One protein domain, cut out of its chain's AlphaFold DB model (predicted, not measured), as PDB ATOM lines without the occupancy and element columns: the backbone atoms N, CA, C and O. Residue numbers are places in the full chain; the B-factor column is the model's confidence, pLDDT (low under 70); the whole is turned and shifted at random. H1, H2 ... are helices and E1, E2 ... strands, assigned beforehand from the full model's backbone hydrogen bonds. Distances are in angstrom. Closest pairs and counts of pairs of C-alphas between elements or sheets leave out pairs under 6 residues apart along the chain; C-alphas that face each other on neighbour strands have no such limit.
ATOM      1  N   VAL A   3     212.864 210.822 173.711       95.75
ATOM      2  CA  VAL A   3     212.459 209.990 172.577       95.75
ATOM      3  C   VAL A   3     213.648 209.173 172.103       95.75
ATOM      4  O   VAL A   3     214.800 209.579 172.242       95.75
ATOM      5  N   ARG A   4     213.397 207.991 171.548       95.81
ATOM      6  CA  ARG A   4     214.476 207.182 170.976       95.81
ATOM      7  C   ARG A   4     214.979 207.799 169.664       95.81
ATOM      8  O   ARG A   4     214.276 208.544 168.979       95.81
ATOM      9  N   GLU A   5     216.229 207.526 169.324       91.00
ATOM     10  CA  GLU A   5     216.818 207.947 168.049       91.00
ATOM     11  C   GLU A   5     216.061 207.384 166.822       91.00
ATOM     12  O   GLU A   5     215.378 206.352 166.931       91.00
ATOM     13  N   PRO A   6     216.142 208.048 165.653       88.19
ATOM     14  CA  PRO A   6     215.660 207.486 164.391       88.19
ATOM     15  C   PRO A   6     216.233 206.081 164.136       88.19
ATOM     16  O   PRO A   6     217.395 205.820 164.427       88.19
ATOM     17  N   GLY A   7     215.417 205.167 163.604       87.81
ATOM     18  CA  GLY A   7     215.804 203.764 163.379       87.81
ATOM     19  C   GLY A   7     215.597 202.839 164.587       87.81
ATOM     20  O   GLY A   7     215.736 201.622 164.471       87.81
ATOM     21  N   SER A   8     215.202 203.373 165.746       92.25
ATOM     22  CA  SER A   8     214.821 202.549 166.891       92.25
ATOM     23  C   SER A   8     213.501 201.812 166.652       92.25
ATOM     24  O   SER A   8     212.451 202.434 166.511       92.25
ATOM     25  N   GLY A   9     213.511 200.481 166.753       90.25
ATOM     26  CA  GLY A   9     212.270 199.697 166.723       90.25
ATOM     27  C   GLY A   9     211.309 200.027 167.875       90.25
ATOM     28  O   GLY A   9     210.102 199.953 167.702       90.25
ATOM     29  N   THR A  10     211.817 200.439 169.046       92.12
ATOM     30  CA  THR A  10     210.957 200.879 170.162       92.12
ATOM     31  C   THR A  10     210.275 202.211 169.847       92.12
ATOM     32  O   THR A  10     209.127 202.400 170.230       92.12
ATOM     33  N   ARG A  11     210.957 203.117 169.129       94.06
ATOM     34  CA  ARG A  11     210.343 204.352 168.624       94.06
ATOM     35  C   ARG A  11     209.241 204.048 167.626       94.06
ATOM     36  O   ARG A  11     208.141 204.530 167.834       94.06
ATOM     37  N   ALA A  12     209.545 203.233 166.615       93.19
ATOM     38  CA  ALA A  12     208.589 202.889 165.570       93.19
ATOM     39  C   ALA A  12     207.288 202.340 166.172       93.19
ATOM     40  O   ALA A  12     206.220 202.851 165.877       93.19
ATOM     41  N   THR A  13     207.381 201.398 167.118       93.94
ATOM     42  CA  THR A  13     206.197 200.868 167.814       93.94
ATOM     43  C   THR A  13     205.444 201.924 168.621       93.94
ATOM     44  O   THR A  13     204.220 201.908 168.646       93.94
ATOM     45  N   PHE A  14     206.144 202.825 169.315       94.56
ATOM     46  CA  PHE A  14     205.473 203.875 170.081       94.56
ATOM     47  C   PHE A  14     204.770 204.885 169.165       94.56
ATOM     48  O   PHE A  14     203.645 205.278 169.453       94.56
ATOM     49  N   GLU A  15     205.405 205.289 168.065       94.12
ATOM     50  CA  GLU A  15     204.793 206.176 167.072       94.12
ATOM     51  C   GLU A  15     203.556 205.507 166.449       94.12
ATOM     52  O   GLU A  15     202.468 206.080 166.512       94.12
ATOM     53  N   GLU A  16     203.684 204.259 165.991       94.25
ATOM     54  CA  GLU A  16     202.604 203.468 165.380       94.25
ATOM     55  C   GLU A  16     201.407 203.267 166.324       94.25
ATOM     56  O   GLU A  16     200.258 203.367 165.904       94.25
ATOM     57  N   PHE A  17     201.643 202.976 167.609       93.31
ATOM     58  CA  PHE A  17     200.556 202.608 168.528       93.31
ATOM     59  C   PHE A  17     200.000 203.792 169.325       93.31
ATOM     60  O   PHE A  17     198.823 203.789 169.684       93.31
ATOM     61  N   CYS A  18     200.828 204.791 169.639       92.62
ATOM     62  CA  CYS A  18     200.466 205.868 170.564       92.62
ATOM     63  C   CYS A  18     200.348 207.240 169.901       92.62
ATOM     64  O   CYS A  18     199.836 208.159 170.540       92.62
ATOM     65  N   MET A  19     200.860 207.425 168.680       93.06
ATOM     66  CA  MET A  19     200.950 208.752 168.064       93.06
ATOM     67  C   MET A  19     200.166 208.839 166.760       93.06
ATOM     68  O   MET A  19     199.223 209.626 166.682       93.06
ATOM     69  N   GLU A  20     200.496 208.006 165.775       94.31
ATOM     70  CA  GLU A  20     199.852 207.994 164.458       94.31
ATOM     71  C   GLU A  20     198.322 207.840 164.530       94.31
ATOM     72  O   GLU A  20     197.635 208.638 163.885       94.31
ATOM     73  N   PRO A  21     197.741 206.939 165.360       92.19
ATOM     74  CA  PRO A  21     196.285 206.773 165.439       92.19
ATOM     75  C   PRO A  21     195.551 208.021 165.940       92.19
ATOM     76  O   PRO A  21     194.347 208.165 165.737       92.19
ATOM     77  N   PHE A  22     196.277 208.930 166.591       90.81
ATOM     78  CA  PHE A  22     195.757 210.165 167.165       90.81
ATOM     79  C   PHE A  22     196.248 211.416 166.417       90.81
ATOM     80  O   PHE A  22     195.966 212.533 166.848       90.81
ATOM     81  N   GLY A  23     196.975 211.249 165.304       93.81
ATOM     82  CA  GLY A  23     197.523 212.355 164.514       93.81
ATOM     83  C   GLY A  23     198.601 213.163 165.244       93.81
ATOM     84  O   GLY A  23     198.724 214.365 165.011       93.81
ATOM     85  N   PHE A  24     199.349 212.538 166.158       92.44
ATOM     86  CA  PHE A  24     200.436 213.190 166.886       92.44
ATOM     87  C   PHE A  24     201.799 212.960 166.233       92.44
ATOM     88  O   PHE A  24     202.075 211.906 165.671       92.44
ATOM     89  N   GLU A  25     202.691 213.933 166.411       91.12
ATOM     90  CA  GLU A  25     204.083 213.871 165.965       91.12
ATOM     91  C   GLU A  25     205.040 214.175 167.118       91.12
ATOM     92  O   GLU A  25     204.698 214.848 168.100       91.12
ATOM     93  N   VAL A  26     206.273 213.673 167.011       87.81
ATOM     94  CA  VAL A  26     207.315 213.961 167.998       87.81
ATOM     95  C   VAL A  26     207.650 215.448 167.944       87.81
ATOM     96  O   VAL A  26     208.076 215.970 166.916       87.81
ATOM     97  N   LYS A  27     207.507 216.142 169.077       85.00
ATOM     98  CA  LYS A  27     207.887 217.556 169.167       85.00
ATOM     99  C   LYS A  27     209.376 217.751 168.879       85.00
ATOM    100  O   LYS A  27     210.218 217.049 169.432       85.00
ATOM    101  N   THR A  28     209.695 218.811 168.142       82.62
ATOM    102  CA  THR A  28     211.064 219.220 167.776       82.62
ATOM    103  C   THR A  28     212.001 219.468 168.965       82.62
ATOM    104  O   THR A  28     213.211 219.378 168.811       82.62
ATOM    105  N   GLY A  29     211.467 219.755 170.157       85.75
ATOM    106  CA  GLY A  29     212.246 219.958 171.388       85.75
ATOM    107  C   GLY A  29     212.486 218.698 172.231       85.75
ATOM    108  O   GLY A  29     212.933 218.812 173.371       85.75
ATOM    109  N   ALA A  30     212.128 217.508 171.742       90.25
ATOM    110  CA  ALA A  30     212.345 216.266 172.477       90.25
ATOM    111  C   ALA A  30     213.834 215.885 172.507       90.25
ATOM    112  O   ALA A  30     214.525 215.945 171.492       90.25
ATOM    113  N   ALA A  31     214.330 215.453 173.667       94.06
ATOM    114  CA  ALA A  31     215.706 214.985 173.786       94.06
ATOM    115  C   ALA A  31     215.823 213.547 173.254       94.06
ATOM    116  O   ALA A  31     215.123 212.648 173.726       94.06
ATOM    117  N   HIS A  32     216.710 213.328 172.284       94.38
ATOM    118  CA  HIS A  32     216.947 212.005 171.710       94.38
ATOM    119  C   HIS A  32     217.928 211.189 172.557       94.38
ATOM    120  O   HIS A  32     218.974 211.693 172.962       94.38
ATOM    121  N   VAL A  33     217.610 209.913 172.778       96.44
ATOM    122  CA  VAL A  33     218.467 208.960 173.498       96.44
ATOM    123  C   VAL A  33     218.692 207.682 172.674       96.44
ATOM    124  O   VAL A  33     217.767 207.204 172.001       96.44
ATOM    125  N   PRO A  34     219.900 207.090 172.721       95.25
ATOM    126  CA  PRO A  34     220.284 206.064 171.752       95.25
ATOM    127  C   PRO A  34     219.685 204.684 172.053       95.25
ATOM    128  O   PRO A  34     219.330 203.916 171.164       95.25
ATOM    129  N   SER A  35     219.469 204.345 173.323       95.50
ATOM    130  CA  SER A  35     219.111 202.980 173.724       95.50
ATOM    131  C   SER A  35     218.020 202.941 174.794       95.50
ATOM    132  O   SER A  35     217.707 203.954 175.415       95.50
ATOM    133  N   ASN A  36     217.419 201.765 175.013       94.75
ATOM    134  CA  ASN A  36     216.498 201.564 176.136       94.75
ATOM    135  C   ASN A  36     217.192 201.760 177.504       94.75
ATOM    136  O   ASN A  36     216.625 202.457 178.342       94.75
ATOM    137  N   PRO A  37     218.426 201.260 177.737       95.25
ATOM    138  CA  PRO A  37     219.177 201.595 178.948       95.25
ATOM    139  C   PRO A  37     219.420 203.097 179.129       95.25
ATOM    140  O   PRO A  37     219.233 203.602 180.232       95.25
ATOM    141  N   ALA A  38     219.785 203.810 178.056       96.56
ATOM    142  CA  ALA A  38     219.982 205.258 178.109       96.56
ATOM    143  C   ALA A  38     218.666 205.990 178.405       96.56
ATOM    144  O   ALA A  38     218.648 206.876 179.248       96.56
ATOM    145  N   MET A  39     217.557 205.572 177.783       97.00
ATOM    146  CA  MET A  39     216.216 206.083 178.082       97.00
ATOM    147  C   MET A  39     215.864 205.922 179.561       97.00
ATOM    148  O   MET A  39     215.504 206.903 180.205       97.00
ATOM    149  N   ARG A  40     216.008 204.707 180.109       95.88
ATOM    150  CA  ARG A  40     215.765 204.435 181.532       95.88
ATOM    151  C   ARG A  40     216.598 205.370 182.410       95.88
ATOM    152  O   ARG A  40     216.043 206.050 183.260       95.88
ATOM    153  N   GLN A  41     217.907 205.442 182.168       96.31
ATOM    154  CA  GLN A  41     218.810 206.296 182.941       96.31
ATOM    155  C   GLN A  41     218.424 207.780 182.855       96.31
ATOM    156  O   GLN A  41     218.430 208.475 183.867       96.31
ATOM    157  N   SER A  42     218.069 208.275 181.667       96.62
ATOM    158  CA  SER A  42     217.633 209.661 181.485       96.62
ATOM    159  C   SER A  42     216.346 209.967 182.252       96.62
ATOM    160  O   SER A  42     216.251 211.040 182.845       96.62
ATOM    161  N   ILE A  43     215.388 209.033 182.286       96.50
ATOM    162  CA  ILE A  43     214.149 209.189 183.061       96.50
ATOM    163  C   ILE A  43     214.445 209.195 184.567       96.50
ATOM    164  O   ILE A  43     213.959 210.073 185.273       96.50
ATOM    165  N   GLU A  44     215.287 208.274 185.048       96.12
ATOM    166  CA  GLU A  44     215.687 208.188 186.464       96.12
ATOM    167  C   GLU A  44     216.400 209.459 186.963       96.12
ATOM    168  O   GLU A  44     216.281 209.819 188.130       96.12
ATOM    169  N   GLN A  45     217.152 210.144 186.094       95.88
ATOM    170  CA  GLN A  45     217.955 211.317 186.467       95.88
ATOM    171  C   GLN A  45     217.229 212.657 186.288       95.88
ATOM    172  O   GLN A  45     217.610 213.648 186.911       95.88
ATOM    173  N   ALA A  46     216.210 212.722 185.430       95.75
ATOM    174  CA  ALA A  46     215.515 213.963 185.112       95.75
ATOM    175  C   ALA A  46     214.109 213.975 185.720       95.75
ATOM    176  O   ALA A  46     213.176 213.359 185.204       95.75
ATOM    177  N   HIS A  47     213.945 214.738 186.801       92.25
ATOM    178  CA  HIS A  47     212.643 214.935 187.436       92.25
ATOM    179  C   HIS A  47     211.636 215.525 186.435       92.25
ATOM    180  O   HIS A  47     211.997 216.345 185.588       92.25
ATOM    181  N   TYR A  48     210.369 215.115 186.544       93.31
ATOM    182  CA  TYR A  48     209.282 215.526 185.640       93.31
ATOM    183  C   TYR A  48     209.499 215.147 184.166       93.31
ATOM    184  O   TYR A  48     208.922 215.755 183.260       93.31
ATOM    185  N   SER A  49     210.340 214.149 183.902       95.56
ATOM    186  CA  SER A  49     210.518 213.604 182.564       95.56
ATOM    187  C   SER A  49     209.546 212.458 182.277       95.56
ATOM    188  O   SER A  49     208.957 211.858 183.170       95.56
ATOM    189  N   ILE A  50     209.365 212.181 180.988       95.31
ATOM    190  CA  ILE A  50     208.591 211.053 180.476       95.31
ATOM    191  C   ILE A  50     209.278 210.543 179.213       95.31
ATOM    192  O   ILE A  50     209.874 211.328 178.462       95.31
ATOM    193  N   GLY A  51     209.183 209.240 178.993       95.12
ATOM    194  CA  GLY A  51     209.629 208.547 177.796       95.12
ATOM    195  C   GLY A  51     208.975 207.171 177.732       95.12
ATOM    196  O   GLY A  51     208.057 206.873 178.493       95.12
ATOM    197  N   TYR A  52     209.455 206.332 176.827       95.19
ATOM    198  CA  TYR A  52     208.943 204.982 176.611       95.19
ATOM    199  C   TYR A  52     210.109 204.008 176.464       95.19
ATOM    200  O   TYR A  52     211.130 204.318 175.842       95.19
ATOM    201  N   VAL A  53     209.968 202.820 177.043       94.06
ATOM    202  CA  VAL A  53     211.019 201.804 177.079       94.06
ATOM    203  C   VAL A  53     210.400 200.414 176.937       94.06
ATOM    204  O   VAL A  53     209.240 200.208 177.285       94.06
ATOM    205  N   GLY A  54     211.152 199.451 176.404       91.75
ATOM    206  CA  GLY A  54     210.724 198.048 176.439       91.75
ATOM    207  C   GLY A  54     210.653 197.515 177.876       91.75
ATOM    208  O   GLY A  54     211.515 197.854 178.682       91.75
ATOM    209  N   LEU A  55     209.676 196.647 178.168       89.44
ATOM    210  CA  LEU A  55     209.379 196.141 179.520       89.44
ATOM    211  C   LEU A  55     210.604 195.580 180.265       89.44
ATOM    212  O   LEU A  55     210.808 195.915 181.427       89.44
ATOM    213  N   GLY A  56     211.475 194.828 179.582       89.12
ATOM    214  CA  GLY A  56     212.706 194.278 180.173       89.12
ATOM    215  C   GLY A  56     213.744 195.317 180.628       89.12
ATOM    216  O   GLY A  56     214.760 194.963 181.215       89.12
ATOM    217  N   PHE A  57     213.515 196.606 180.363       91.69
ATOM    218  CA  PHE A  57     214.355 197.716 180.816       91.69
ATOM    219  C   PHE A  57     213.645 198.615 181.834       91.69
ATOM    220  O   PHE A  57     214.121 199.714 182.093       91.69
ATOM    221  N   VAL A  58     212.501 198.210 182.381       91.31
ATOM    222  CA  VAL A  58     211.881 198.919 183.507       91.31
ATOM    223  C   VAL A  58     212.676 198.617 184.783       91.31
ATOM    224  O   VAL A  58     213.178 197.511 184.968       91.31
ATOM    225  N   SER A  59     212.815 199.611 185.658       90.19
ATOM    226  CA  SER A  59     213.421 199.470 186.986       90.19
ATOM    227  C   SER A  59     212.462 199.959 188.068       90.19
ATOM    228  O   SER A  59     211.485 200.642 187.783       90.19
ATOM    229  N   ASN A  60     212.792 199.682 189.330       91.50
ATOM    230  CA  ASN A  60     212.024 200.168 190.482       91.50
ATOM    231  C   ASN A  60     212.192 201.680 190.746       91.50
ATOM    232  O   ASN A  60     211.612 202.197 191.692       91.50
ATOM    233  N   ASN A  61     213.010 202.378 189.948       93.56
ATOM    234  CA  ASN A  61     213.283 203.810 190.101       93.56
ATOM    235  C   ASN A  61     212.430 204.679 189.164       93.56
ATOM    236  O   ASN A  61     212.623 205.893 189.108       93.56
ATOM    237  N   VAL A  62     211.527 204.069 188.396       93.25
ATOM    238  CA  VAL A  62     210.611 204.761 187.489       93.25
ATOM    239  C   VAL A  62     209.183 204.308 187.756       93.25
ATOM    240  O   VAL A  62     208.952 203.166 188.143       93.25
ATOM    241  N   GLU A  63     208.224 205.198 187.516       93.94
ATOM    242  CA  GLU A  63     206.800 204.876 187.607       93.94
ATOM    243  C   GLU A  63     206.276 204.452 186.232       93.94
ATOM    244  O   GLU A  63     206.480 205.150 185.232       93.94
ATOM    245  N   VAL A  64     205.592 203.307 186.167       94.94
ATOM    246  CA  VAL A  64     205.024 202.790 184.916       94.94
ATOM    247  C   VAL A  64     203.599 203.298 184.749       94.94
ATOM    248  O   VAL A  64     202.704 202.964 185.519       94.94
ATOM    249  N   VAL A  65     203.362 204.060 183.683       95.31
ATOM    250  CA  VAL A  65     202.020 204.547 183.350       95.31
ATOM    251  C   VAL A  65     201.174 203.406 182.781       95.31
ATOM    252  O   VAL A  65     201.532 202.787 181.776       95.31
ATOM    253  N   HIS A  66     200.029 203.138 183.410       95.88
ATOM    254  CA  HIS A  66     199.022 202.227 182.869       95.88
ATOM    255  C   HIS A  66     198.299 202.879 181.692       95.88
ATOM    256  O   HIS A  66     198.016 204.077 181.711       95.88
ATOM    257  N   VAL A  67     197.972 202.091 180.671       95.00
ATOM    258  CA  VAL A  67     197.401 202.602 179.418       95.00
ATOM    259  C   VAL A  67     196.093 201.899 179.086       95.00
ATOM    260  O   VAL A  67     195.917 200.713 179.367       95.00
TER     261      VAL A  67
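This is residues 3 to 67 of the 136 residues of the protein "PBP_domain domain-containing protein" of Candidatus Bathyarchaeota archaeon (UniProt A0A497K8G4). This is a rounded body with little regular structure: two short helices, H1 and H2, lie in different halves, and the unnamed stretch of residues 46 to 67 runs through the middle near Tyr 52. The short strand E1 comes just before H2. The printed part has 65 residues, with named elements in the order H1, E1, H2; these hold only 23 residues, mostly helix. It is compact, with a radius of gyration of the C-alphas of 11.6 A, and spans 31 by 24 by 22 A.

Residues 3 to 4 pair, parallel, with residues 32 to 33 of E1, residues 31 to 33, which pairs with no named strand. H1, residues 9 to 18, is apart from E1. H1 is only just apart from H2, residues 36 to 45, at 8.2 A. The closest C-alphas of E1 and H2, those of Val 33 and Met 39, are 5.9 A apart. In H1 and H2 every O i to N i+4 pair is within hydrogen-bond range.

H1 begins at C-alpha 9 (212.270, 199.697, 166.723) and is 13.9 A long. E1 measures 6.6 A. H2, 14.3 A long, ends at C-alpha 45 (217.955, 211.317, 186.467).

The C-alphas farthest apart, of Gly 23 and Asn 60, are 32.1 A apart. The link from H1 to E1 is long, that from E1 to H2 tight. The printed part has no cut, and no printed residue is under 70 in pLDDT.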